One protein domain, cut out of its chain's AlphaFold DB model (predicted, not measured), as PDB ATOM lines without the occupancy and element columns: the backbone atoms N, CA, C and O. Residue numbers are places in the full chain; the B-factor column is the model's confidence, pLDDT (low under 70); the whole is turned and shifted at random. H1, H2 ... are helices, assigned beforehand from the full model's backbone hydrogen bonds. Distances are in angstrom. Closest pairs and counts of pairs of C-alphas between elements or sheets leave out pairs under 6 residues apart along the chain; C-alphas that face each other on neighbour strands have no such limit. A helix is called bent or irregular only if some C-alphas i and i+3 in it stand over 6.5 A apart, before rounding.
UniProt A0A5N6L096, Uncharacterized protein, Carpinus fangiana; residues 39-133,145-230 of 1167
ATOM      1  N   THR A  39     -82.648  10.250 -17.534       80.19
ATOM      2  CA  THR A  39     -82.385  10.877 -18.841       80.19
ATOM      3  C   THR A  39     -81.244  10.218 -19.628       80.19
ATOM      4  O   THR A  39     -81.293  10.155 -20.850       80.19
ATOM      5  N   GLU A  40     -80.241   9.675 -18.939       80.38
ATOM      6  CA  GLU A  40     -79.159   8.857 -19.507       80.38
ATOM      7  C   GLU A  40     -79.649   7.474 -19.964       80.38
ATOM      8  O   GLU A  40     -79.217   6.984 -21.005       80.38
ATOM      9  N   ARG A  41     -80.587   6.857 -19.234       82.69
ATOM     10  CA  ARG A  41     -81.238   5.612 -19.669       82.69
ATOM     11  C   ARG A  41     -82.086   5.849 -20.910       82.69
ATOM     12  O   ARG A  41     -81.930   5.112 -21.873       82.69
ATOM     13  N   ASP A  42     -82.912   6.889 -20.888       84.69
ATOM     14  CA  ASP A  42     -83.801   7.254 -21.993       84.69
ATOM     15  C   ASP A  42     -82.970   7.556 -23.265       84.69
ATOM     16  O   ASP A  42     -83.285   7.083 -24.355       84.69
ATOM     17  N   LEU A  43     -81.830   8.249 -23.110       85.31
ATOM     18  CA  LEU A  43     -80.841   8.480 -24.171       85.31
ATOM     19  C   LEU A  43     -80.230   7.175 -24.711       85.31
ATOM     20  O   LEU A  43     -80.163   6.984 -25.927       85.31
ATOM     21  N   HIS A  44     -79.784   6.269 -23.836       84.69
ATOM     22  CA  HIS A  44     -79.237   4.976 -24.259       84.69
ATOM     23  C   HIS A  44     -80.293   4.064 -24.900       84.69
ATOM     24  O   HIS A  44     -79.952   3.303 -25.804       84.69
ATOM     25  N   GLU A  45     -81.561   4.164 -24.498       88.94
ATOM     26  CA  GLU A  45     -82.681   3.433 -25.100       88.94
ATOM     27  C   GLU A  45     -82.983   3.948 -26.520       88.94
ATOM     28  O   GLU A  45     -83.063   3.142 -27.446       88.94
ATOM     29  N   SER A  46     -82.993   5.270 -26.746       88.75
ATOM     30  CA  SER A  46     -83.067   5.856 -28.100       88.75
ATOM     31  C   SER A  46     -81.878   5.473 -28.994       88.75
ATOM     32  O   SER A  46     -82.062   5.139 -30.167       88.75
ATOM     33  N   LEU A  47     -80.649   5.478 -28.465       86.38
ATOM     34  CA  LEU A  47     -79.462   5.044 -29.220       86.38
ATOM     35  C   LEU A  47     -79.505   3.536 -29.538       86.38
ATOM     36  O   LEU A  47     -79.079   3.123 -30.621       86.38
ATOM     37  N   ALA A  48     -80.070   2.719 -28.644       88.00
ATOM     38  CA  ALA A  48     -80.319   1.301 -28.886       88.00
ATOM     39  C   ALA A  48     -81.436   1.064 -29.923       88.00
ATOM     40  O   ALA A  48     -81.307   0.146 -30.738       88.00
ATOM     41  N   GLU A  49     -82.487   1.897 -29.968       90.25
ATOM     42  CA  GLU A  49     -83.485   1.842 -31.048       90.25
ATOM     43  C   GLU A  49     -82.835   2.183 -32.399       90.25
ATOM     44  O   GLU A  49     -83.005   1.428 -33.354       90.25
ATOM     45  N   ILE A  50     -82.007   3.234 -32.480       89.44
ATOM     46  CA  ILE A  50     -81.259   3.577 -33.706       89.44
ATOM     47  C   ILE A  50     -80.361   2.410 -34.160       89.44
ATOM     48  O   ILE A  50     -80.396   2.025 -35.332       89.44
ATOM     49  N   TYR A  51     -79.598   1.805 -33.241       90.50
ATOM     50  CA  TYR A  51     -78.764   0.625 -33.513       90.50
ATOM     51  C   TYR A  51     -79.596  -0.559 -34.047       90.50
ATOM     52  O   TYR A  51     -79.242  -1.178 -35.056       90.50
ATOM     53  N   SER A  52     -80.743  -0.830 -33.415       93.31
ATOM     54  CA  SER A  52     -81.695  -1.871 -33.821       93.31
ATOM     55  C   SER A  52     -82.300  -1.604 -35.206       93.31
ATOM     56  O   SER A  52     -82.384  -2.517 -36.033       93.31
ATOM     57  N   ILE A  53     -82.660  -0.351 -35.507       91.31
ATOM     58  CA  ILE A  53     -83.202   0.058 -36.808       91.31
ATOM     59  C   ILE A  53     -82.167  -0.147 -37.921       91.31
ATOM     60  O   ILE A  53     -82.525  -0.687 -38.965       91.31
ATOM     61  N   ILE A  54     -80.893   0.211 -37.707       90.75
ATOM     62  CA  ILE A  54     -79.826   0.020 -38.708       90.75
ATOM     63  C   ILE A  54     -79.653  -1.473 -39.048       90.75
ATOM     64  O   ILE A  54     -79.642  -1.836 -40.226       90.75
ATOM     65  N   LEU A  55     -79.585  -2.347 -38.036       92.12
ATOM     66  CA  LEU A  55     -79.485  -3.801 -38.236       92.12
ATOM     67  C   LEU A  55     -80.730  -4.390 -38.916       92.12
ATOM     68  O   LEU A  55     -80.617  -5.198 -39.841       92.12
ATOM     69  N   THR A  56     -81.921  -3.978 -38.475       92.06
ATOM     70  CA  THR A  56     -83.199  -4.460 -39.020       92.06
ATOM     71  C   THR A  56     -83.370  -4.030 -40.474       92.06
ATOM     72  O   THR A  56     -83.820  -4.824 -41.299       92.06
ATOM     73  N   LEU A  57     -82.956  -2.808 -40.818       91.12
ATOM     74  CA  LEU A  57     -82.995  -2.302 -42.186       91.12
ATOM     75  C   LEU A  57     -82.056  -3.097 -43.105       91.12
ATOM     76  O   LEU A  57     -82.488  -3.496 -44.180       91.12
ATOM     77  N   ASP A  58     -80.825  -3.416 -42.683       91.25
ATOM     78  CA  ASP A  58     -79.900  -4.222 -43.504       91.25
ATOM     79  C   ASP A  58     -80.453  -5.638 -43.741       91.25
ATOM     80  O   ASP A  58     -80.400  -6.160 -44.859       91.25
ATOM     81  N   ALA A  59     -81.083  -6.232 -42.719       89.25
ATOM     82  CA  ALA A  59     -81.774  -7.513 -42.834       89.25
ATOM     83  C   ALA A  59     -82.968  -7.459 -43.809       89.25
ATOM     84  O   ALA A  59     -83.113  -8.366 -44.632       89.25
ATOM     85  N   VAL A  60     -83.778  -6.396 -43.775       90.88
ATOM     86  CA  VAL A  60     -84.903  -6.173 -44.706       90.88
ATOM     87  C   VAL A  60     -84.400  -5.950 -46.141       90.88
ATOM     88  O   VAL A  60     -84.876  -6.619 -47.061       90.88
ATOM     89  N   GLU A  61     -83.360  -5.133 -46.342       87.81
ATOM     90  CA  GLU A  61     -82.692  -4.951 -47.644       87.81
ATOM     91  C   GLU A  61     -82.102  -6.249 -48.210       87.81
ATOM     92  O   GLU A  61     -81.963  -6.402 -49.426       87.81
ATOM     93  N   LYS A  62     -81.673  -7.161 -47.335       87.38
ATOM     94  CA  LYS A  62     -81.073  -8.457 -47.682       87.38
ATOM     95  C   LYS A  62     -82.116  -9.550 -47.916       87.38
ATOM     96  O   LYS A  62     -81.822 -10.510 -48.623       87.38
ATOM     97  N   ALA A  63     -83.307  -9.415 -47.335       87.00
ATOM     98  CA  ALA A  63     -84.440 -10.304 -47.565       87.00
ATOM     99  C   ALA A  63     -85.192  -9.947 -48.859       87.00
ATOM    100  O   ALA A  63     -85.577 -10.849 -49.603       87.00
ATOM    101  N   TYR A  64     -85.319  -8.655 -49.182       86.31
ATOM    102  CA  TYR A  64     -85.909  -8.197 -50.445       86.31
ATOM    103  C   TYR A  64     -85.095  -8.650 -51.671       86.31
ATOM    104  O   TYR A  64     -85.652  -9.284 -52.559       86.31
ATOM    105  N   LEU A  65     -83.759  -8.499 -51.664       84.50
ATOM    106  CA  LEU A  65     -82.883  -9.052 -52.723       84.50
ATOM    107  C   LEU A  65     -82.853 -10.593 -52.814       84.50
ATOM    108  O   LEU A  65     -82.128 -11.149 -53.639       84.50
ATOM    109  N   LYS A  66     -83.584 -11.297 -51.949       85.06
ATOM    110  CA  LYS A  66     -83.729 -12.757 -51.961       85.06
ATOM    111  C   LYS A  66     -85.167 -13.197 -52.248       85.06
ATOM    112  O   LYS A  66     -85.523 -14.319 -51.889       85.06
ATOM    113  N   ASP A  67     -86.004 -12.300 -52.777       81.50
ATOM    114  CA  ASP A  67     -87.446 -12.505 -52.992       81.50
ATOM    115  C   ASP A  67     -88.177 -13.052 -51.741       81.50
ATOM    116  O   ASP A  67     -89.195 -13.735 -51.831       81.50
ATOM    117  N   SER A  68     -87.637 -12.784 -50.543       85.69
ATOM    118  CA  SER A  68     -88.087 -13.389 -49.279       85.69
ATOM    119  C   SER A  68     -89.111 -12.529 -48.524       85.69
ATOM    120  O   SER A  68     -89.613 -12.949 -47.483       85.69
ATOM    121  N   ILE A  69     -89.398 -11.324 -49.025       88.69
ATOM    122  CA  ILE A  69     -90.422 -10.384 -48.543       88.69
ATOM    123  C   ILE A  69     -91.088  -9.768 -49.782       88.69
ATOM    124  O   ILE A  69     -90.394  -9.448 -50.748       88.69
ATOM    125  N   ALA A  70     -92.413  -9.598 -49.762       83.31
ATOM    126  CA  ALA A  70     -93.150  -8.985 -50.866       83.31
ATOM    127  C   ALA A  70     -92.841  -7.483 -51.015       83.31
ATOM    128  O   ALA A  70     -92.518  -6.794 -50.048       83.31
ATOM    129  N   GLU A  71     -92.982  -6.959 -52.235       78.31
ATOM    130  CA  GLU A  71     -92.647  -5.568 -52.577       78.31
ATOM    131  C   GLU A  71     -93.425  -4.535 -51.735       78.31
ATOM    132  O   GLU A  71     -92.855  -3.544 -51.270       78.31
ATOM    133  N   SER A  72     -94.709  -4.802 -51.470       78.69
ATOM    134  CA  SER A  72     -95.566  -4.022 -50.564       78.69
ATOM    135  C   SER A  72     -94.987  -3.943 -49.152       78.69
ATOM    136  O   SER A  72     -94.791  -2.859 -48.602       78.69
ATOM    137  N   ASP A  73     -94.676  -5.106 -48.593       84.06
ATOM    138  CA  ASP A  73     -94.350  -5.310 -47.185       84.06
ATOM    139  C   ASP A  73     -92.950  -4.759 -46.881       84.06
ATOM    140  O   ASP A  73     -92.716  -4.154 -45.830       84.06
ATOM    141  N   TYR A  74     -92.036  -4.901 -47.848       88.69
ATOM    142  CA  TYR A  74     -90.740  -4.230 -47.885       88.69
ATOM    143  C   TYR A  74     -90.894  -2.706 -47.906       88.69
ATOM    144  O   TYR A  74     -90.278  -2.021 -47.089       88.69
ATOM    145  N   THR A  75     -91.738  -2.170 -48.794       83.31
ATOM    146  CA  THR A  75     -91.929  -0.718 -48.946       83.31
ATOM    147  C   THR A  75     -92.514  -0.091 -47.678       83.31
ATOM    148  O   THR A  75     -91.997   0.925 -47.206       83.31
ATOM    149  N   GLU A  76     -93.534  -0.713 -47.074       85.44
ATOM    150  CA  GLU A  76     -94.106  -0.255 -45.801       85.44
ATOM    151  C   GLU A  76     -93.082  -0.358 -44.659       85.44
ATOM    152  O   GLU A  76     -92.862   0.615 -43.933       85.44
ATOM    153  N   THR A  77     -92.411  -1.506 -44.515       86.12
ATOM    154  CA  THR A  77     -91.474  -1.748 -43.405       86.12
ATOM    155  C   THR A  77     -90.247  -0.841 -43.493       86.12
ATOM    156  O   THR A  77     -89.890  -0.204 -42.501       86.12
ATOM    157  N   CYS A  78     -89.641  -0.700 -44.676       87.00
ATOM    158  CA  CYS A  78     -88.546   0.242 -44.918       87.00
ATOM    159  C   CYS A  78     -88.998   1.691 -44.668       87.00
ATOM    160  O   CYS A  78     -88.281   2.457 -44.020       87.00
ATOM    161  N   GLY A  79     -90.193   2.071 -45.134       83.19
ATOM    162  CA  GLY A  79     -90.756   3.405 -44.914       83.19
ATOM    163  C   GLY A  79     -91.023   3.716 -43.437       83.19
ATOM    164  O   GLY A  79     -90.796   4.845 -42.998       83.19
ATOM    165  N   ARG A  80     -91.461   2.725 -42.649       87.19
ATOM    166  CA  ARG A  80     -91.664   2.844 -41.197       87.19
ATOM    167  C   ARG A  80     -90.335   2.973 -40.447       87.19
ATOM    168  O   ARG A  80     -90.179   3.915 -39.674       87.19
ATOM    169  N   LEU A  81     -89.361   2.107 -40.737       88.12
ATOM    170  CA  LEU A  81     -88.029   2.136 -40.116       88.12
ATOM    171  C   LEU A  81     -87.292   3.461 -40.383       88.12
ATOM    172  O   LEU A  81     -86.755   4.065 -39.455       88.12
ATOM    173  N   LEU A  82     -87.332   3.973 -41.619       85.44
ATOM    174  CA  LEU A  82     -86.730   5.268 -41.965       85.44
ATOM    175  C   LEU A  82     -87.408   6.452 -41.251       85.44
ATOM    176  O   LEU A  82     -86.729   7.415 -40.887       85.44
ATOM    177  N   LYS A  83     -88.724   6.382 -41.002       85.38
ATOM    178  CA  LYS A  83     -89.444   7.378 -40.190       85.38
ATOM    179  C   LYS A  83     -89.052   7.301 -38.712       85.38
ATOM    180  O   LYS A  83     -88.795   8.346 -38.122       85.38
ATOM    181  N   GLN A  84     -88.936   6.105 -38.128       84.31
ATOM    182  CA  GLN A  84     -88.483   5.927 -36.736       84.31
ATOM    183  C   GLN A  84     -87.042   6.418 -36.524       84.31
ATOM    184  O   GLN A  84     -86.765   7.103 -35.540       84.31
ATOM    185  N   TYR A  85     -86.145   6.149 -37.481       87.25
ATOM    186  CA  TYR A  85     -84.770   6.661 -37.481       87.25
ATOM    187  C   TYR A  85     -84.738   8.198 -37.480       87.25
ATOM    188  O   TYR A  85     -84.129   8.811 -36.604       87.25
ATOM    189  N   LYS A  86     -85.462   8.834 -38.417       82.50
ATOM    190  CA  LYS A  86     -85.569  10.302 -38.485       82.50
ATOM    191  C   LYS A  86     -86.243  10.901 -37.240       82.50
ATOM    192  O   LYS A  86     -85.850  11.979 -36.811       82.50
ATOM    193  N   SER A  87     -87.203  10.199 -36.632       85.19
ATOM    194  CA  SER A  87     -87.895  10.650 -35.416       85.19
ATOM    195  C   SER A  87     -87.022  10.594 -34.159       85.19
ATOM    196  O   SER A  87     -87.144  11.479 -33.318       85.19
ATOM    197  N   ASN A  88     -86.138   9.600 -34.016       83.62
ATOM    198  CA  ASN A  88     -85.208   9.545 -32.880       83.62
ATOM    199  C   ASN A  88     -84.146  10.655 -32.959       83.62
ATOM    200  O   ASN A  88     -83.837  11.293 -31.955       83.62
ATOM    201  N   LEU A  89     -83.643  10.945 -34.164       83.44
ATOM    202  CA  LEU A  89     -82.666  12.019 -34.396       83.44
ATOM    203  C   LEU A  89     -83.255  13.442 -34.320       83.44
ATOM    204  O   LEU A  89     -82.500  14.411 -34.389       83.44
ATOM    205  N   ALA A  90     -84.573  13.587 -34.142       79.69
ATOM    206  CA  ALA A  90     -85.216  14.878 -33.886       79.69
ATOM    207  C   ALA A  90     -85.011  15.385 -32.442       79.69
ATOM    208  O   ALA A  90     -85.239  16.560 -32.166       79.69
ATOM    209  N   ASN A  91     -84.575  14.522 -31.514       82.38
ATOM    210  CA  ASN A  91     -84.185  14.922 -30.162       82.38
ATOM    211  C   ASN A  91     -82.715  15.374 -30.162       82.38
ATOM    212  O   ASN A  91     -81.822  14.569 -30.424       82.38
ATOM    213  N   GLU A  92     -82.449  16.640 -29.824       78.38
ATOM    214  CA  GLU A  92     -81.095  17.214 -29.813       78.38
ATOM    215  C   GLU A  92     -80.104  16.427 -28.944       78.38
ATOM    216  O   GLU A  92     -78.946  16.275 -29.326       78.38
ATOM    217  N   ALA A  93     -80.535  15.875 -27.803       78.31
ATOM    218  CA  ALA A  93     -79.657  15.084 -26.936       78.31
ATOM    219  C   ALA A  93     -79.220  13.768 -27.607       78.31
ATOM    220  O   ALA A  93     -78.052  13.390 -27.525       78.31
ATOM    221  N   VAL A  94     -80.140  13.107 -28.319       83.38
ATOM    222  CA  VAL A  94     -79.865  11.880 -29.084       83.38
ATOM    223  C   VAL A  94     -79.020  12.201 -30.315       83.38
ATOM    224  O   VAL A  94     -78.043  11.510 -30.582       83.38
ATOM    225  N   SER A  95     -79.344  13.283 -31.024       82.12
ATOM    226  CA  SER A  95     -78.623  13.748 -32.214       82.12
ATOM    227  C   SER A  95     -77.162  14.101 -31.900       82.12
ATOM    228  O   SER A  95     -76.249  13.622 -32.572       82.12
ATOM    229  N   ASN A  96     -76.917  14.834 -30.807       80.44
ATOM    230  CA  ASN A  96     -75.567  15.174 -30.345       80.44
ATOM    231  C   ASN A  96     -74.764  13.951 -29.861       80.44
ATOM    232  O   ASN A  96     -73.548  13.923 -30.037       80.44
ATOM    233  N   ALA A  97     -75.418  12.943 -29.272       80.12
ATOM    234  CA  ALA A  97     -74.764  11.700 -28.848       80.12
ATOM    235  C   ALA A  97     -74.521  10.711 -30.008       80.12
ATOM    236  O   ALA A  97     -73.578   9.928 -29.960       80.12
ATOM    237  N   PHE A  98     -75.356  10.749 -31.049       85.00
ATOM    238  CA  PHE A  98     -75.205   9.957 -32.271       85.00
ATOM    239  C   PHE A  98     -74.130  10.534 -33.208       85.00
ATOM    240  O   PHE A  98     -73.358   9.786 -33.810       85.00
ATOM    241  N   GLY A  99     -74.061  11.864 -33.325       82.56
ATOM    242  CA  GLY A  99     -73.088  12.570 -34.156       82.56
ATOM    243  C   GLY A  99     -73.331  12.358 -35.652       82.56
ATOM    244  O   GLY A  99     -74.177  13.018 -36.251       82.56
ATOM    245  N   ASP A 100     -72.572  11.447 -36.265       79.50
ATOM    246  CA  ASP A 100     -72.709  11.081 -37.677       79.50
ATOM    247  C   ASP A 100     -72.755   9.556 -37.866       79.50
ATOM    248  O   ASP A 100     -72.167   8.795 -37.095       79.50
ATOM    249  N   LEU A 101     -73.431   9.109 -38.929       82.31
ATOM    250  CA  LEU A 101     -73.687   7.691 -39.200       82.31
ATOM    251  C   LEU A 101     -72.405   6.845 -39.316       82.31
ATOM    252  O   LEU A 101     -72.399   5.694 -38.882       82.31
ATOM    253  N   GLU A 102     -71.318   7.376 -39.876       81.19
ATOM    254  CA  GLU A 102     -70.057   6.637 -40.033       81.19
ATOM    255  C   GLU A 102     -69.223   6.634 -38.745       81.19
ATOM    256  O   GLU A 102     -68.484   5.680 -38.487       81.19
ATOM    257  N   THR A 103     -69.355   7.660 -37.903       82.81
ATOM    258  CA  THR A 103     -68.810   7.671 -36.539       82.81
ATOM    259  C   THR A 103     -69.547   6.699 -35.631       82.81
ATOM    260  O   THR A 103     -68.886   5.847 -35.036       82.81
ATOM    261  N   PHE A 104     -70.881   6.716 -35.622       86.44
ATOM    262  CA  PHE A 104     -71.692   5.753 -34.876       86.44
ATOM    263  C   PHE A 104     -71.400   4.308 -35.321       86.44
ATOM    264  O   PHE A 104     -71.108   3.438 -34.499       86.44
ATOM    265  N   LYS A 105     -71.355   4.039 -36.635       86.06
ATOM    266  CA  LYS A 105     -70.971   2.713 -37.157       86.06
ATOM    267  C   LYS A 105     -69.557   2.288 -36.753       86.06
ATOM    268  O   LYS A 105     -69.337   1.103 -36.510       86.06
ATOM    269  N   ARG A 106     -68.598   3.219 -36.695       83.62
ATOM    270  CA  ARG A 106     -67.200   2.951 -36.310       83.62
ATOM    271  C   ARG A 106     -67.050   2.670 -34.815       83.62
ATOM    272  O   ARG A 106     -66.245   1.817 -34.446       83.62
ATOM    273  N   GLU A 107     -67.819   3.358 -33.978       83.00
ATOM    274  CA  GLU A 107     -67.871   3.147 -32.530       83.00
ATOM    275  C   GLU A 107     -68.498   1.785 -32.190       83.00
ATOM    276  O   GLU A 107     -67.858   0.942 -31.557       83.00
ATOM    277  N   TRP A 108     -69.699   1.523 -32.715       84.75
ATOM    278  CA  TRP A 108     -70.488   0.317 -32.424       84.75
ATOM    279  C   TRP A 108     -70.201  -0.874 -33.358       84.75
ATOM    280  O   TRP A 108     -70.849  -1.916 -33.255       84.75
ATOM    281  N   ARG A 109     -69.203  -0.740 -34.247       83.44
ATOM    282  CA  ARG A 109     -68.700  -1.760 -35.196       83.44
ATOM    283  C   ARG A 109     -69.785  -2.375 -36.097       83.44
ATOM    284  O   ARG A 109     -69.858  -3.591 -36.265       83.44
ATOM    285  N   LEU A 110     -70.622  -1.525 -36.688       85.19
ATOM    286  CA  LEU A 110     -71.743  -1.918 -37.549       85.19
ATOM    287  C   LEU A 110     -71.335  -2.086 -39.025       85.19
ATOM    288  O   LEU A 110     -71.245  -1.115 -39.781       85.19
ATOM    289  N   GLU A 111     -71.185  -3.335 -39.467       80.00
ATOM    290  CA  GLU A 111     -70.976  -3.704 -40.879       80.00
ATOM    291  C   GLU A 111     -72.314  -3.842 -41.637       80.00
ATOM    292  O   GLU A 111     -72.706  -4.924 -42.066       80.00
ATOM    293  N   CYS A 112     -73.048  -2.732 -41.774       85.81
ATOM    294  CA  CYS A 112     -74.379  -2.676 -42.406       85.81
ATOM    295  C   CYS A 112     -74.369  -1.815 -43.688       85.81
ATOM    296  O   CYS A 112     -74.847  -0.672 -43.668       85.81
ATOM    297  N   PRO A 113     -73.764  -2.283 -44.801       83.25
ATOM    298  CA  PRO A 113     -73.600  -1.474 -46.009       83.25
ATOM    299  C   PRO A 113     -74.938  -1.125 -46.676       83.25
ATOM    300  O   PRO A 113     -75.117   0.009 -47.116       83.25
ATOM    301  N   ARG A 114     -75.911  -2.045 -46.670       82.94
ATOM    302  CA  ARG A 114     -77.199  -1.882 -47.362       82.94
ATOM    303  C   ARG A 114     -78.077  -0.872 -46.630       82.94
ATOM    304  O   ARG A 114     -78.652   0.025 -47.243       82.94
ATOM    305  N   ALA A 115     -78.109  -0.965 -45.298       85.19
ATOM    306  CA  ALA A 115     -78.738   0.052 -44.458       85.19
ATOM    307  C   ALA A 115     -78.046   1.417 -44.589       85.19
ATOM    308  O   ALA A 115     -78.726   2.438 -44.601       85.19
ATOM    309  N   THR A 116     -76.714   1.454 -44.725       83.50
ATOM    310  CA  THR A 116     -75.967   2.712 -44.908       83.50
ATOM    311  C   THR A 116     -76.408   3.443 -46.174       83.50
ATOM    312  O   THR A 116     -76.713   4.633 -46.119       83.50
ATOM    313  N   GLU A 117     -76.462   2.741 -47.306       77.38
ATOM    314  CA  GLU A 117     -76.919   3.296 -48.586       77.38
ATOM    315  C   GLU A 117     -78.371   3.781 -48.475       77.38
ATOM    316  O   GLU A 117     -78.665   4.941 -48.774       77.38
ATOM    317  N   ARG A 118     -79.266   2.953 -47.920       83.06
ATOM    318  CA  ARG A 118     -80.679   3.319 -47.763       83.06
ATOM    319  C   ARG A 118     -80.915   4.503 -46.821       83.06
ATOM    320  O   ARG A 118     -81.774   5.333 -47.107       83.06
ATOM    321  N   ILE A 119     -80.170   4.623 -45.724       84.50
ATOM    322  CA  ILE A 119     -80.297   5.763 -44.798       84.50
ATOM    323  C   ILE A 119     -79.821   7.066 -45.462       84.50
ATOM    324  O   ILE A 119     -80.428   8.110 -45.231       84.50
ATOM    325  N   ARG A 120     -78.800   7.011 -46.332       78.12
ATOM    326  CA  ARG A 120     -78.324   8.174 -47.108       78.12
ATOM    327  C   ARG A 120     -79.320   8.624 -48.186       78.12
ATOM    328  O   ARG A 120     -79.473   9.825 -48.383       78.12
ATOM    329  N   VAL A 121     -79.989   7.686 -48.862       75.25
ATOM    330  CA  VAL A 121     -81.020   7.969 -49.886       75.25
ATOM    331  C   VAL A 121     -82.345   8.421 -49.250       75.25
ATOM    332  O   VAL A 121     -83.003   9.344 -49.728       75.25
ATOM    333  N   GLY A 122     -82.736   7.808 -48.130       70.00
ATOM    334  CA  GLY A 122     -83.879   8.229 -47.316       70.00
ATOM    335  C   GLY A 122     -85.271   7.839 -47.841       70.00
ATOM    336  O   GLY A 122     -86.255   8.211 -47.199       70.00
ATOM    337  N   ILE A 123     -85.362   7.084 -48.945       75.31
ATOM    338  CA  ILE A 123     -86.595   6.501 -49.520       75.31
ATOM    339  C   ILE A 123     -86.373   5.022 -49.913       75.31
ATOM    340  O   ILE A 123     -85.235   4.670 -50.209       75.31
ATOM    341  N   PRO A 124     -87.396   4.137 -49.919       75.38
ATOM    342  CA  PRO A 124     -87.238   2.727 -50.314       75.38
ATOM    343  C   PRO A 124     -86.826   2.522 -51.787       75.38
ATOM    344  O   PRO A 124     -87.249   3.294 -52.647       75.38
ATOM    345  N   ALA A 125     -86.102   1.434 -52.103       64.06
ATOM    346  CA  ALA A 125     -85.643   1.139 -53.476       64.06
ATOM    347  C   ALA A 125     -86.788   1.031 -54.498       64.06
ATOM    348  O   ALA A 125     -86.638   1.401 -55.656       64.06
ATOM    349  N   THR A 126     -87.959   0.566 -54.068       66.50
ATOM    350  CA  THR A 126     -89.183   0.480 -54.882       66.50
ATOM    351  C   THR A 126     -89.696   1.850 -55.337       66.50
ATOM    352  O   THR A 126     -90.315   1.964 -56.394       66.50
ATOM    353  N   VAL A 127     -89.394   2.910 -54.579       61.56
ATOM    354  CA  VAL A 127     -89.706   4.309 -54.916       61.56
ATOM    355  C   VAL A 127     -88.596   4.931 -55.777       61.56
ATOM    356  O   VAL A 127     -88.884   5.723 -56.672       61.56
ATOM    357  N   GLU A 128     -87.342   4.547 -55.533       58.56
ATOM    358  CA  GLU A 128     -86.123   5.006 -56.220       58.56
ATOM    359  C   GLU A 128     -85.981   4.439 -57.649       58.56
ATOM    360  O   GLU A 128     -85.750   5.178 -58.612       58.56
ATOM    361  N   GLN A 129     -86.171   3.129 -57.811       58.19
ATOM    362  CA  GLN A 129     -86.057   2.424 -59.090       58.19
ATOM    363  C   GLN A 129     -87.400   2.326 -59.831       58.19
ATOM    364  O   GLN A 129     -87.405   2.322 -61.059       58.19
ATOM    365  N   GLY A 130     -88.522   2.345 -59.101       55.25
ATOM    366  CA  GLY A 130     -89.859   2.056 -59.622       55.25
ATOM    367  C   GLY A 130     -90.209   0.567 -59.497       55.25
ATOM    368  O   GLY A 130     -89.328  -0.290 -59.452       55.25
ATOM    369  N   SER A 131     -91.506   0.256 -59.428       49.44
ATOM    370  CA  SER A 131     -91.986  -1.124 -59.256       49.44
ATOM    371  C   SER A 131     -91.729  -1.962 -60.511       49.44
ATOM    372  O   SER A 131     -92.397  -1.828 -61.537       49.44
ATOM    373  N   SER A 132     -90.745  -2.859 -60.443       45.94
ATOM    374  CA  SER A 132     -90.238  -3.615 -61.600       45.94
ATOM    375  C   SER A 132     -91.167  -4.739 -62.082       45.94
ATOM    376  O   SER A 132     -90.804  -5.506 -62.977       45.94
ATOM    377  N   ARG A 133     -92.374  -4.857 -61.507       44.03
ATOM    378  CA  ARG A 133     -93.298  -5.978 -61.728       44.03
ATOM    379  C   ARG A 133     -94.749  -5.567 -61.998       44.03
ATOM    380  O   ARG A 133     -95.684  -6.246 -61.572       44.03
ATOM    381  N   ALA A 145     -99.781   9.612 -71.837       54.34
ATOM    382  CA  ALA A 145     -99.774  11.055 -72.073       54.34
ATOM    383  C   ALA A 145    -100.085  11.852 -70.792       54.34
ATOM    384  O   ALA A 145     -99.389  12.817 -70.493       54.34
ATOM    385  N   THR A 146    -101.069  11.422 -69.993       62.81
ATOM    386  CA  THR A 146    -101.376  12.057 -68.697       62.81
ATOM    387  C   THR A 146    -100.211  11.952 -67.706       62.81
ATOM    388  O   THR A 146     -99.930  12.914 -66.998       62.81
ATOM    389  N   LEU A 147     -99.499  10.821 -67.675       68.81
ATOM    390  CA  LEU A 147     -98.317  10.647 -66.824       68.81
ATOM    391  C   LEU A 147     -97.140  11.525 -67.286       68.81
ATOM    392  O   LEU A 147     -96.484  12.134 -66.443       68.81
ATOM    393  N   VAL A 148     -96.905  11.645 -68.600       69.00
ATOM    394  CA  VAL A 148     -95.901  12.566 -69.172       69.00
ATOM    395  C   VAL A 148     -96.220  14.019 -68.809       69.00
ATOM    396  O   VAL A 148     -95.319  14.753 -68.405       69.00
ATOM    397  N   VAL A 149     -97.490  14.429 -68.902       71.00
ATOM    398  CA  VAL A 149     -97.933  15.775 -68.499       71.00
ATOM    399  C   VAL A 149     -97.679  16.004 -67.008       71.00
ATOM    400  O   VAL A 149     -96.971  16.948 -66.679       71.00
ATOM    401  N   ALA A 150     -98.112  15.099 -66.123       71.56
ATOM    402  CA  ALA A 150     -97.892  15.236 -64.678       71.56
ATOM    403  C   ALA A 150     -96.396  15.272 -64.288       71.56
ATOM    404  O   ALA A 150     -95.989  16.037 -63.414       71.56
ATOM    405  N   ALA A 151     -95.542  14.486 -64.955       73.31
ATOM    406  CA  ALA A 151     -94.092  14.569 -64.754       73.31
ATOM    407  C   ALA A 151     -93.506  15.908 -65.236       73.31
ATOM    408  O   ALA A 151     -92.602  16.447 -64.595       73.31
ATOM    409  N   SER A 152     -94.044  16.466 -66.326       74.75
ATOM    410  CA  SER A 152     -93.645  17.779 -66.852       74.75
ATOM    411  C   SER A 152     -94.093  18.917 -65.929       74.75
ATOM    412  O   SER A 152     -93.304  19.813 -65.647       74.75
ATOM    413  N   GLU A 153     -95.320  18.860 -65.407       79.00
ATOM    414  CA  GLU A 153     -95.875  19.815 -64.437       79.00
ATOM    415  C   GLU A 153     -95.047  19.840 -63.143       79.00
ATOM    416  O   GLU A 153     -94.661  20.915 -62.679       79.00
ATOM    417  N   ASN A 154     -94.673  18.670 -62.611       79.44
ATOM    418  CA  ASN A 154     -93.798  18.575 -61.437       79.44
ATOM    419  C   ASN A 154     -92.394  19.144 -61.716       79.44
ATOM    420  O   ASN A 154     -91.804  19.783 -60.846       79.44
ATOM    421  N   PHE A 155     -91.845  18.938 -62.919       74.81
ATOM    422  CA  PHE A 155     -90.523  19.457 -63.291       74.81
ATOM    423  C   PHE A 155     -90.525  20.979 -63.517       74.81
ATOM    424  O   PHE A 155     -89.596  21.662 -63.092       74.81
ATOM    425  N   ILE A 156     -91.589  21.529 -64.114       77.44
ATOM    426  CA  ILE A 156     -91.812  22.982 -64.217       77.44
ATOM    427  C   ILE A 156     -91.941  23.588 -62.813       77.44
ATOM    428  O   ILE A 156     -91.255  24.557 -62.508       77.44
ATOM    429  N   THR A 157     -92.732  22.968 -61.932       81.81
ATOM    430  CA  THR A 157     -92.901  23.407 -60.534       81.81
ATOM    431  C   THR A 157     -91.569  23.441 -59.775       81.81
ATOM    432  O   THR A 157     -91.296  24.402 -59.058       81.81
ATOM    433  N   LEU A 158     -90.704  22.437 -59.972       76.38
ATOM    434  CA  LEU A 158     -89.352  22.404 -59.402       76.38
ATOM    435  C   LEU A 158     -88.459  23.529 -59.953       76.38
ATOM    436  O   LEU A 158     -87.802  24.225 -59.179       76.38
ATOM    437  N   LEU A 159     -88.446  23.728 -61.276       70.19
ATOM    438  CA  LEU A 159     -87.660  24.786 -61.920       70.19
ATOM    439  C   LEU A 159     -88.112  26.186 -61.498       70.19
ATOM    440  O   LEU A 159     -87.272  27.053 -61.269       70.19
ATOM    441  N   ASP A 160     -89.416  26.422 -61.393       73.38
ATOM    442  CA  ASP A 160     -89.942  27.737 -61.042       73.38
ATOM    443  C   ASP A 160     -89.771  28.030 -59.544       73.38
ATOM    444  O   ASP A 160     -89.404  29.151 -59.200       73.38
ATOM    445  N   ALA A 161     -89.877  27.030 -58.657       72.50
ATOM    446  CA  ALA A 161     -89.482  27.178 -57.251       72.50
ATOM    447  C   ALA A 161     -88.003  27.596 -57.108       72.50
ATOM    448  O   ALA A 161     -87.689  28.504 -56.336       72.50
ATOM    449  N   ILE A 162     -87.103  26.997 -57.900       68.88
ATOM    450  CA  ILE A 162     -85.679  27.367 -57.942       68.88
ATOM    451  C   ILE A 162     -85.496  28.807 -58.456       68.88
ATOM    452  O   ILE A 162     -84.838  29.600 -57.787       68.88
ATOM    453  N   LYS A 163     -86.129  29.190 -59.577       63.84
ATOM    454  CA  LYS A 163     -86.058  30.563 -60.139       63.84
ATOM    455  C   LYS A 163     -86.654  31.641 -59.227       63.84
ATOM    456  O   LYS A 163     -86.265  32.801 -59.315       63.84
ATOM    457  N   ILE A 164     -87.613  31.278 -58.373       71.38
ATOM    458  CA  ILE A 164     -88.219  32.163 -57.363       71.38
ATOM    459  C   ILE A 164     -87.314  32.284 -56.114       71.38
ATOM    460  O   ILE A 164     -87.574  33.105 -55.237       71.38
ATOM    461  N   GLY A 165     -86.219  31.516 -56.040       62.78
ATOM    462  CA  GLY A 165     -85.267  31.539 -54.928       62.78
ATOM    463  C   GLY A 165     -85.705  30.702 -53.724       62.78
ATOM    464  O   GLY A 165     -85.234  30.935 -52.614       62.78
ATOM    465  N   MET A 166     -86.603  29.725 -53.906       65.81
ATOM    466  CA  MET A 166     -87.100  28.863 -52.824       65.81
ATOM    467  C   MET A 166     -86.087  27.756 -52.479       65.81
ATOM    468  O   MET A 166     -86.336  26.571 -52.683       65.81
ATOM    469  N   VAL A 167     -84.926  28.154 -51.957       66.75
ATOM    470  CA  VAL A 167     -83.749  27.295 -51.710       66.75
ATOM    471  C   VAL A 167     -83.796  26.469 -50.415       66.75
ATOM    472  O   VAL A 167     -82.807  25.827 -50.058       66.75
ATOM    473  N   SER A 168     -84.920  26.467 -49.693       69.00
ATOM    474  CA  SER A 168     -85.050  25.766 -48.410       69.00
ATOM    475  C   SER A 168     -85.372  24.277 -48.582       69.00
ATOM    476  O   SER A 168     -86.227  23.879 -49.384       69.00
ATOM    477  N   LYS A 169     -84.709  23.437 -47.774       69.12
ATOM    478  CA  LYS A 169     -84.860  21.972 -47.782       69.12
ATOM    479  C   LYS A 169     -86.318  21.516 -47.704       69.12
ATOM    480  O   LYS A 169     -86.722  20.660 -48.489       69.12
ATOM    481  N   ASP A 170     -87.097  22.093 -46.793       67.75
ATOM    482  CA  ASP A 170     -88.490  21.693 -46.554       67.75
ATOM    483  C   ASP A 170     -89.425  22.023 -47.735       67.75
ATOM    484  O   ASP A 170     -90.477  21.398 -47.870       67.75
ATOM    485  N   THR A 171     -89.025  22.939 -48.629       72.81
ATOM    486  CA  THR A 171     -89.749  23.230 -49.880       72.81
ATOM    487  C   THR A 171     -89.297  22.314 -51.018       72.81
ATOM    488  O   THR A 171     -90.125  21.716 -51.702       72.81
ATOM    489  N   LEU A 172     -87.982  22.179 -51.225       74.12
ATOM    490  CA  LEU A 172     -87.435  21.444 -52.373       74.12
ATOM    491  C   LEU A 172     -87.546  19.921 -52.227       74.12
ATOM    492  O   LEU A 172     -87.740  19.227 -53.225       74.12
ATOM    493  N   HIS A 173     -87.439  19.382 -51.007       74.88
ATOM    494  CA  HIS A 173     -87.486  17.936 -50.763       74.88
ATOM    495  C   HIS A 173     -88.801  17.268 -51.213       74.88
ATOM    496  O   HIS A 173     -88.708  16.315 -51.989       74.88
ATOM    497  N   PRO A 174     -90.010  17.738 -50.824       79.81
ATOM    498  CA  PRO A 174     -91.255  17.124 -51.288       79.81
ATOM    499  C   PRO A 174     -91.420  17.222 -52.809       79.81
ATOM    500  O   PRO A 174     -91.733  16.211 -53.438       79.81
ATOM    501  N   ILE A 175     -91.123  18.380 -53.413       80.00
ATOM    502  CA  ILE A 175     -91.237  18.576 -54.867       80.00
ATOM    503  C   ILE A 175     -90.307  17.602 -55.606       80.00
ATOM    504  O   ILE A 175     -90.748  16.909 -56.517       80.00
ATOM    505  N   LEU A 176     -89.050  17.456 -55.168       78.06
ATOM    506  CA  LEU A 176     -88.093  16.530 -55.781       78.06
ATOM    507  C   LEU A 176     -88.517  15.053 -55.629       78.06
ATOM    508  O   LEU A 176     -88.333  14.262 -56.559       78.06
ATOM    509  N   VAL A 177     -89.118  14.680 -54.490       79.06
ATOM    510  CA  VAL A 177     -89.697  13.341 -54.262       79.06
ATOM    511  C   VAL A 177     -90.892  13.081 -55.190       79.06
ATOM    512  O   VAL A 177     -91.023  11.980 -55.729       79.06
ATOM    513  N   GLU A 178     -91.744  14.075 -55.423       80.31
ATOM    514  CA  GLU A 178     -92.866  13.972 -56.362       80.31
ATOM    515  C   GLU A 178     -92.397  13.963 -57.827       80.31
ATOM    516  O   GLU A 178     -92.966  13.235 -58.646       80.31
ATOM    517  N   THR A 179     -91.317  14.676 -58.164       79.62
ATOM    518  CA  THR A 179     -90.668  14.619 -59.484       79.62
ATOM    519  C   THR A 179     -90.103  13.224 -59.772       79.62
ATOM    520  O   THR A 179     -90.458  12.643 -60.799       79.62
ATOM    521  N   ILE A 180     -89.292  12.631 -58.881       78.12
ATOM    522  CA  ILE A 180     -88.730  11.283 -59.118       78.12
ATOM    523  C   ILE A 180     -89.827  10.209 -59.177       78.12
ATOM    524  O   ILE A 180     -89.769   9.311 -60.017       78.12
ATOM    525  N   GLN A 181     -90.882  10.333 -58.363       77.44
ATOM    526  CA  GLN A 181     -92.038   9.434 -58.429       77.44
ATOM    527  C   GLN A 181     -92.861   9.592 -59.712       77.44
ATOM    528  O   GLN A 181     -93.455   8.610 -60.155       77.44
ATOM    529  N   ALA A 182     -92.945  10.790 -60.295       77.62
ATOM    530  CA  ALA A 182     -93.611  10.992 -61.579       77.62
ATOM    531  C   ALA A 182     -92.763  10.430 -62.732       77.62
ATOM    532  O   ALA A 182     -93.270   9.642 -63.528       77.62
ATOM    533  N   VAL A 183     -91.459  10.722 -62.755       73.81
ATOM    534  CA  VAL A 183     -90.495  10.169 -63.728       73.81
ATOM    535  C   VAL A 183     -90.518   8.635 -63.730       73.81
ATOM    536  O   VAL A 183     -90.693   8.029 -64.787       73.81
ATOM    537  N   ASN A 184     -90.462   7.998 -62.555       74.75
ATOM    538  CA  ASN A 184     -90.509   6.535 -62.419       74.75
ATOM    539  C   ASN A 184     -91.857   5.901 -62.830       74.75
ATOM    540  O   ASN A 184     -91.923   4.685 -62.999       74.75
ATOM    541  N   LYS A 185     -92.931   6.689 -63.004       71.56
ATOM    542  CA  LYS A 185     -94.214   6.230 -63.579       71.56
ATOM    543  C   LYS A 185     -94.284   6.413 -65.100       71.56
ATOM    544  O   LYS A 185     -95.131   5.791 -65.734       71.56
ATOM    545  N   VAL A 186     -93.429   7.260 -65.679       69.56
ATOM    546  CA  VAL A 186     -93.372   7.539 -67.126       69.56
ATOM    547  C   VAL A 186     -92.362   6.636 -67.833       69.56
ATOM    548  O   VAL A 186     -92.657   6.114 -68.907       69.56
ATOM    549  N   THR A 187     -91.188   6.416 -67.235       61.75
ATOM    550  CA  THR A 187     -90.120   5.582 -67.810       61.75
ATOM    551  C   THR A 187     -89.490   4.661 -66.770       61.75
ATOM    552  O   THR A 187     -89.012   5.122 -65.738       61.75
ATOM    553  N   SER A 188     -89.376   3.376 -67.105       54.94
ATOM    554  CA  SER A 188     -88.576   2.382 -66.370       54.94
ATOM    555  C   SER A 188     -87.135   2.251 -66.894       54.94
ATOM    556  O   SER A 188     -86.448   1.285 -66.576       54.94
ATOM    557  N   ILE A 189     -86.700   3.172 -67.758       60.59
ATOM    558  CA  ILE A 189     -85.352   3.220 -68.336       60.59
ATOM    559  C   ILE A 189     -84.489   4.114 -67.440       60.59
ATOM    560  O   ILE A 189     -84.945   5.174 -67.012       60.59
ATOM    561  N   GLU A 190     -83.257   3.705 -67.150       54.72
ATOM    562  CA  GLU A 190     -82.286   4.537 -66.431       54.72
ATOM    563  C   GLU A 190     -81.591   5.507 -67.402       54.72
ATOM    564  O   GLU A 190     -81.238   5.133 -68.520       54.72
ATOM    565  N   PHE A 191     -81.428   6.767 -66.988       63.34
ATOM    566  CA  PHE A 191     -80.813   7.836 -67.780       63.34
ATOM    567  C   PHE A 191     -80.108   8.848 -66.864       63.34
ATOM    568  O   PHE A 191     -80.550   9.075 -65.737       63.34
ATOM    569  N   ASP A 192     -79.050   9.495 -67.351       55.91
ATOM    570  CA  ASP A 192     -78.096  10.305 -66.569       55.91
ATOM    571  C   ASP A 192     -78.741  11.401 -65.694       55.91
ATOM    572  O   ASP A 192     -78.241  11.744 -64.623       55.91
ATOM    573  N   ALA A 193     -79.867  11.977 -66.124       59.66
ATOM    574  CA  ALA A 193     -80.577  12.986 -65.334       59.66
ATOM    575  C   ALA A 193     -81.358  12.392 -64.141       59.66
ATOM    576  O   ALA A 193     -81.557  13.095 -63.148       59.66
ATOM    577  N   LYS A 194     -81.724  11.102 -64.169       64.69
ATOM    578  CA  LYS A 194     -82.276  10.390 -63.003       64.69
ATOM    579  C   LYS A 194     -81.228  10.248 -61.895       64.69
ATOM    580  O   LYS A 194     -81.553  10.487 -60.734       64.69
ATOM    581  N   GLU A 195     -79.974   9.941 -62.242       64.94
ATOM    582  CA  GLU A 195     -78.865   9.888 -61.273       64.94
ATOM    583  C   GLU A 195     -78.676  11.248 -60.582       64.94
ATOM    584  O   GLU A 195     -78.594  11.310 -59.357       64.94
ATOM    585  N   LYS A 196     -78.720  12.351 -61.343       63.91
ATOM    586  CA  LYS A 196     -78.632  13.720 -60.796       63.91
ATOM    587  C   LYS A 196     -79.773  14.040 -59.823       63.91
ATOM    588  O   LYS A 196     -79.516  14.595 -58.759       63.91
ATOM    589  N   ILE A 197     -81.010  13.642 -60.133       70.81
ATOM    590  CA  ILE A 197     -82.168  13.811 -59.232       70.81
ATOM    591  C   ILE A 197     -81.972  13.023 -57.923       70.81
ATOM    592  O   ILE A 197     -82.222  13.558 -56.842       70.81
ATOM    593  N   VAL A 198     -81.467  11.785 -57.989       68.56
ATOM    594  CA  VAL A 198     -81.145  10.985 -56.790       68.56
ATOM    595  C   VAL A 198     -79.978  11.602 -56.006       68.56
ATOM    596  O   VAL A 198     -80.050  11.701 -54.781       68.56
ATOM    597  N   GLN A 199     -78.943  12.106 -56.684       70.31
ATOM    598  CA  GLN A 199     -77.830  12.823 -56.058       70.31
ATOM    599  C   GLN A 199     -78.313  14.074 -55.305       70.31
ATOM    600  O   GLN A 199     -77.891  14.306 -54.171       70.31
ATOM    601  N   TRP A 200     -79.229  14.854 -55.886       68.88
ATOM    602  CA  TRP A 200     -79.839  16.012 -55.222       68.88
ATOM    603  C   TRP A 200     -80.685  15.594 -54.014       68.88
ATOM    604  O   TRP A 200     -80.608  16.234 -52.966       68.88
ATOM    605  N   LEU A 201     -81.429  14.486 -54.112       72.31
ATOM    606  CA  LEU A 201     -82.200  13.942 -52.991       72.31
ATOM    607  C   LEU A 201     -81.287  13.508 -51.830       72.31
ATOM    608  O   LEU A 201     -81.633  13.723 -50.666       72.31
ATOM    609  N   ILE A 202     -80.113  12.943 -52.128       70.00
ATOM    610  CA  ILE A 202     -79.083  12.604 -51.135       70.00
ATOM    611  C   ILE A 202     -78.529  13.880 -50.478       70.00
ATOM    612  O   ILE A 202     -78.505  13.957 -49.249       70.00
ATOM    613  N   THR A 203     -78.156  14.901 -51.260       68.00
ATOM    614  CA  THR A 203     -77.668  16.196 -50.741       68.00
ATOM    615  C   THR A 203     -78.702  16.863 -49.827       68.00
ATOM    616  O   THR A 203     -78.394  17.178 -48.678       68.00
ATOM    617  N   LEU A 204     -79.956  16.992 -50.279       68.56
ATOM    618  CA  LEU A 204     -81.039  17.571 -49.477       68.56
ATOM    619  C   LEU A 204     -81.340  16.738 -48.224       68.56
ATOM    620  O   LEU A 204     -81.641  17.308 -47.179       68.56
ATOM    621  N   ASN A 205     -81.236  15.403 -48.259       69.88
ATOM    622  CA  ASN A 205     -81.373  14.596 -47.039       69.88
ATOM    623  C   ASN A 205     -80.242  14.872 -46.026       69.88
ATOM    624  O   ASN A 205     -80.531  14.849 -44.829       69.88
ATOM    625  N   GLN A 206     -79.017  15.170 -46.478       64.38
ATOM    626  CA  GLN A 206     -77.836  15.400 -45.626       64.38
ATOM    627  C   GLN A 206     -77.757  16.803 -44.995       64.38
ATOM    628  O   GLN A 206     -77.153  16.940 -43.934       64.38
ATOM    629  N   MET A 207     -78.389  17.820 -45.591       61.47
ATOM    630  CA  MET A 207     -78.517  19.165 -44.999       61.47
ATOM    631  C   MET A 207     -79.405  19.169 -43.739       61.47
ATOM    632  O   MET A 207     -80.275  18.305 -43.566       61.47
ATOM    633  N   ARG A 208     -79.252  20.156 -42.856       57.91
ATOM    634  CA  ARG A 208     -80.165  20.398 -41.721       57.91
ATOM    635  C   ARG A 208     -81.486  21.018 -42.205       57.91
ATOM    636  O   ARG A 208     -81.575  21.514 -43.320       57.91
ATOM    637  N   ALA A 209     -82.539  20.958 -41.384       48.03
ATOM    638  CA  ALA A 209     -83.879  21.435 -41.774       48.03
ATOM    639  C   ALA A 209     -83.916  22.945 -42.086       48.03
ATOM    640  O   ALA A 209     -84.506  23.361 -43.077       48.03
ATOM    641  N   ALA A 210     -83.220  23.750 -41.279       46.53
ATOM    642  CA  ALA A 210     -83.127  25.205 -41.418       46.53
ATOM    643  C   ALA A 210     -81.908  25.665 -42.253       46.53
ATOM    644  O   ALA A 210     -81.356  26.731 -41.997       46.53
ATOM    645  N   GLU A 211     -81.436  24.837 -43.187       52.97
ATOM    646  CA  GLU A 211     -80.241  25.101 -43.998       52.97
ATOM    647  C   GLU A 211     -80.657  25.362 -45.454       52.97
ATOM    648  O   GLU A 211     -81.333  24.544 -46.083       52.97
ATOM    649  N   GLU A 212     -80.295  26.536 -45.967       57.19
ATOM    650  CA  GLU A 212     -80.573  26.982 -47.337       57.19
ATOM    651  C   GLU A 212     -79.390  26.646 -48.259       57.19
ATOM    652  O   GLU A 212     -78.246  26.551 -47.809       57.19
ATOM    653  N   LEU A 213     -79.646  26.442 -49.556       58.09
ATOM    654  CA  LEU A 213     -78.571  26.235 -50.534       58.09
ATOM    655  C   LEU A 213     -77.794  27.544 -50.748       58.09
ATOM    656  O   LEU A 213     -78.371  28.554 -51.151       58.09
ATOM    657  N   ASN A 214     -76.478  27.513 -50.529       53.50
ATOM    658  CA  ASN A 214     -75.612  28.674 -50.750       53.50
ATOM    659  C   ASN A 214     -75.565  29.068 -52.232       53.50
ATOM    660  O   ASN A 214     -75.708  28.234 -53.126       53.50
ATOM    661  N   GLN A 215     -75.256  30.335 -52.513       47.59
ATOM    662  CA  GLN A 215     -75.266  30.866 -53.880       47.59
ATOM    663  C   GLN A 215     -74.246  30.174 -54.815       47.59
ATOM    664  O   GLN A 215     -74.529  29.985 -55.993       47.59
ATOM    665  N   GLU A 216     -73.123  29.666 -54.288       47.56
ATOM    666  CA  GLU A 216     -72.177  28.803 -55.028       47.56
ATOM    667  C   GLU A 216     -72.734  27.401 -55.352       47.56
ATOM    668  O   GLU A 216     -72.288  26.756 -56.299       47.56
ATOM    669  N   GLN A 217     -73.714  26.914 -54.582       50.81
ATOM    670  CA  GLN A 217     -74.431  25.655 -54.835       50.81
ATOM    671  C   GLN A 217     -75.620  25.859 -55.789       50.81
ATOM    672  O   GLN A 217     -76.044  24.903 -56.437       50.81
ATOM    673  N   ALA A 218     -76.127  27.092 -55.900       45.34
ATOM    674  CA  ALA A 218     -77.148  27.497 -56.865       45.34
ATOM    675  C   ALA A 218     -76.564  27.914 -58.233       45.34
ATOM    676  O   ALA A 218     -77.202  27.676 -59.252       45.34
ATOM    677  N   HIS A 219     -75.336  28.448 -58.295       42.47
ATOM    678  CA  HIS A 219     -74.653  28.843 -59.547       42.47
ATOM    679  C   HIS A 219     -74.678  27.774 -60.669       42.47
ATOM    680  O   HIS A 219     -74.930  28.129 -61.825       42.47
ATOM    681  N   PRO A 220     -74.500  26.461 -60.378       45.75
ATOM    682  CA  PRO A 220     -74.625  25.389 -61.373       45.75
ATOM    683  C   PRO A 220     -76.019  25.234 -62.006       45.75
ATOM    684  O   PRO A 220     -76.167  24.427 -62.920       45.75
ATOM    685  N   LEU A 221     -77.030  25.956 -61.508       45.44
ATOM    686  CA  LEU A 221     -78.413  25.952 -61.992       45.44
ATOM    687  C   LEU A 221     -78.720  27.143 -62.922       45.44
ATOM    688  O   LEU A 221     -79.683  27.069 -63.681       45.44
ATOM    689  N   GLU A 222     -77.928  28.224 -62.879       42.78
ATOM    690  CA  GLU A 222     -78.191  29.463 -63.639       42.78
ATOM    691  C   GLU A 222     -77.299  29.644 -64.882       42.78
ATOM    692  O   GLU A 222     -77.727  30.250 -65.867       42.78
ATOM    693  N   GLU A 223     -76.062  29.134 -64.881       44.84
ATOM    694  CA  GLU A 223     -75.106  29.406 -65.974       44.84
ATOM    695  C   GLU A 223     -75.126  28.404 -67.140       44.84
ATOM    696  O   GLU A 223     -74.534  28.666 -68.194       44.84
ATOM    697  N   SER A 224     -75.797  27.261 -66.982       46.78
ATOM    698  CA  SER A 224     -75.817  26.201 -67.992       46.78
ATOM    699  C   SER A 224     -76.917  26.409 -69.036       46.78
ATOM    700  O   SER A 224     -78.085  26.135 -68.768       46.78
ATOM    701  N   ILE A 225     -76.543  26.834 -70.245       54.44
ATOM    702  CA  ILE A 225     -77.462  26.874 -71.395       54.44
ATOM    703  C   ILE A 225     -77.718  25.434 -71.857       54.44
ATOM    704  O   ILE A 225     -76.788  24.753 -72.294       54.44
ATOM    705  N   HIS A 226     -78.963  24.974 -71.791       64.50
ATOM    706  CA  HIS A 226     -79.366  23.650 -72.249       64.50
ATOM    707  C   HIS A 226     -79.615  23.647 -73.770       64.50
ATOM    708  O   HIS A 226     -79.896  24.686 -74.368       64.50
ATOM    709  N   MET A 227     -79.567  22.483 -74.438       62.91
ATOM    710  CA  MET A 227     -79.839  22.421 -75.889       62.91
ATOM    711  C   MET A 227     -81.223  22.982 -76.259       62.91
ATOM    712  O   MET A 227     -81.376  23.603 -77.312       62.91
ATOM    713  N   LEU A 228     -82.232  22.775 -75.412       64.00
ATOM    714  CA  LEU A 228     -83.594  23.244 -75.689       64.00
ATOM    715  C   LEU A 228     -83.722  24.778 -75.676       64.00
ATOM    716  O   LEU A 228     -84.657  25.295 -76.284       64.00
ATOM    717  N   ASP A 229     -82.761  25.489 -75.079       69.94
ATOM    718  CA  ASP A 229     -82.705  26.955 -75.056       69.94
ATOM    719  C   ASP A 229     -82.137  27.536 -76.369       69.94
ATOM    720  O   ASP A 229     -82.233  28.739 -76.622       69.94
ATOM    721  N   LEU A 230     -81.544  26.695 -77.230       81.12
ATOM    722  CA  LEU A 230     -81.077  27.103 -78.555       81.12
ATOM    723  C   LEU A 230     -82.268  27.298 -79.518       81.12
ATOM    724  O   LEU A 230     -83.220  26.510 -79.498       81.12
TER     725      LEU A 230
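What this domain is: This is residues 39 to 133 and 145 to 230 of the 1167 residues of an uncharacterized protein of Carpinus fangiana (UniProt A0A5N6L096). Two groups of helices stand side by side: a long hairpin of H1 and H2 with the short H3, H4 and H5 about it, and H7, H8 and H9, which fold back and forth with H8 between the other two. H5 and the four-residue H6 bridge the groups, H5 packing on H9 and H6 on H8. H10 lies near H7, and the tail of residues 223 to 230 sticks out. The printed part has 181 residues, with ten named helices in the order H1 to H10 and no named strand; its class is all helix. It is compact, with a radius of gyration of the C-alphas of 18.4 A and spans of 61 by 41 by 23 A.

How they stand to each other: Start at H1, residues 39 to 64; it forms a helical hairpin with H2, residues 71 to 88, at a shallow tilt of 22 degrees, opposite ways, the closest C-alphas being those of Ile 50 and Tyr 85, 6.0 A apart. H3, residues 92 to 98, touches residues 43 to 47 of H1 alone, closest at C-alphas Leu 43 and Val 94, 6.1 A. H4, residues 101 to 107, is near H1. Next find H5, residues 113 to 121, about perpendicular to H1 at 76 degrees and touching its residues 54 to 62 alone; the C-alphas of Asp 58 and Ala 115 are closest, 4.5 A. H5 touches H9, residues 192 to 206, about perpendicular at 89 degrees, closest at C-alphas Val 121 and Ile 202, 5.2 A. H6, residues 125 to 128, touches residues 180 to 184 alone of H8, residues 169 to 186, closest at C-alphas Val 127 and Gln 181, 6.6 A. H8 forms a hairpin with H7, residues 145 to 163, at 23 degrees, closest at C-alphas Ala 151 and Ala 182, 4.8 A, and another with H9 at 30 degrees, closest at C-alphas Lys 169 and Leu 204, 6.1 A. H10, residues 215 to 222, is near H7 and only just irregular: C-alphas 217 and 220 are 6.55 A apart. Every O i to N i+4 pair is within hydrogen-bond range in H1, H2, H3, H4, H5, H7 and H9; H8 has 12 of 14, H10 has 1 of 4 beside 3 of 5 O i to N i+3 pairs, and H6 is too short for one.

Where its parts are: Find C-alpha 39 at (-82.385, 10.877, -18.841); from there H1 runs 37.1 A to C-alpha 64. H2 is 25.9 A long, H7 26.7 A, H8 25.6 A and H9 21.6 A. H10 ends at C-alpha 222, (-78.191, 29.463, -63.639).

The domain as a whole: The C-alphas of Arg 41 and Leu 230 are the two farthest apart, 62.7 A. Residues 134 to 144 are cut out, with 21.0 A from C-alpha 133 to C-alpha 145. Of the links that are printed whole, none is long. Mean pLDDT of the printed part is 74.1, with 61 residues under 70, among them residues 125 to 133 and 203 to 229.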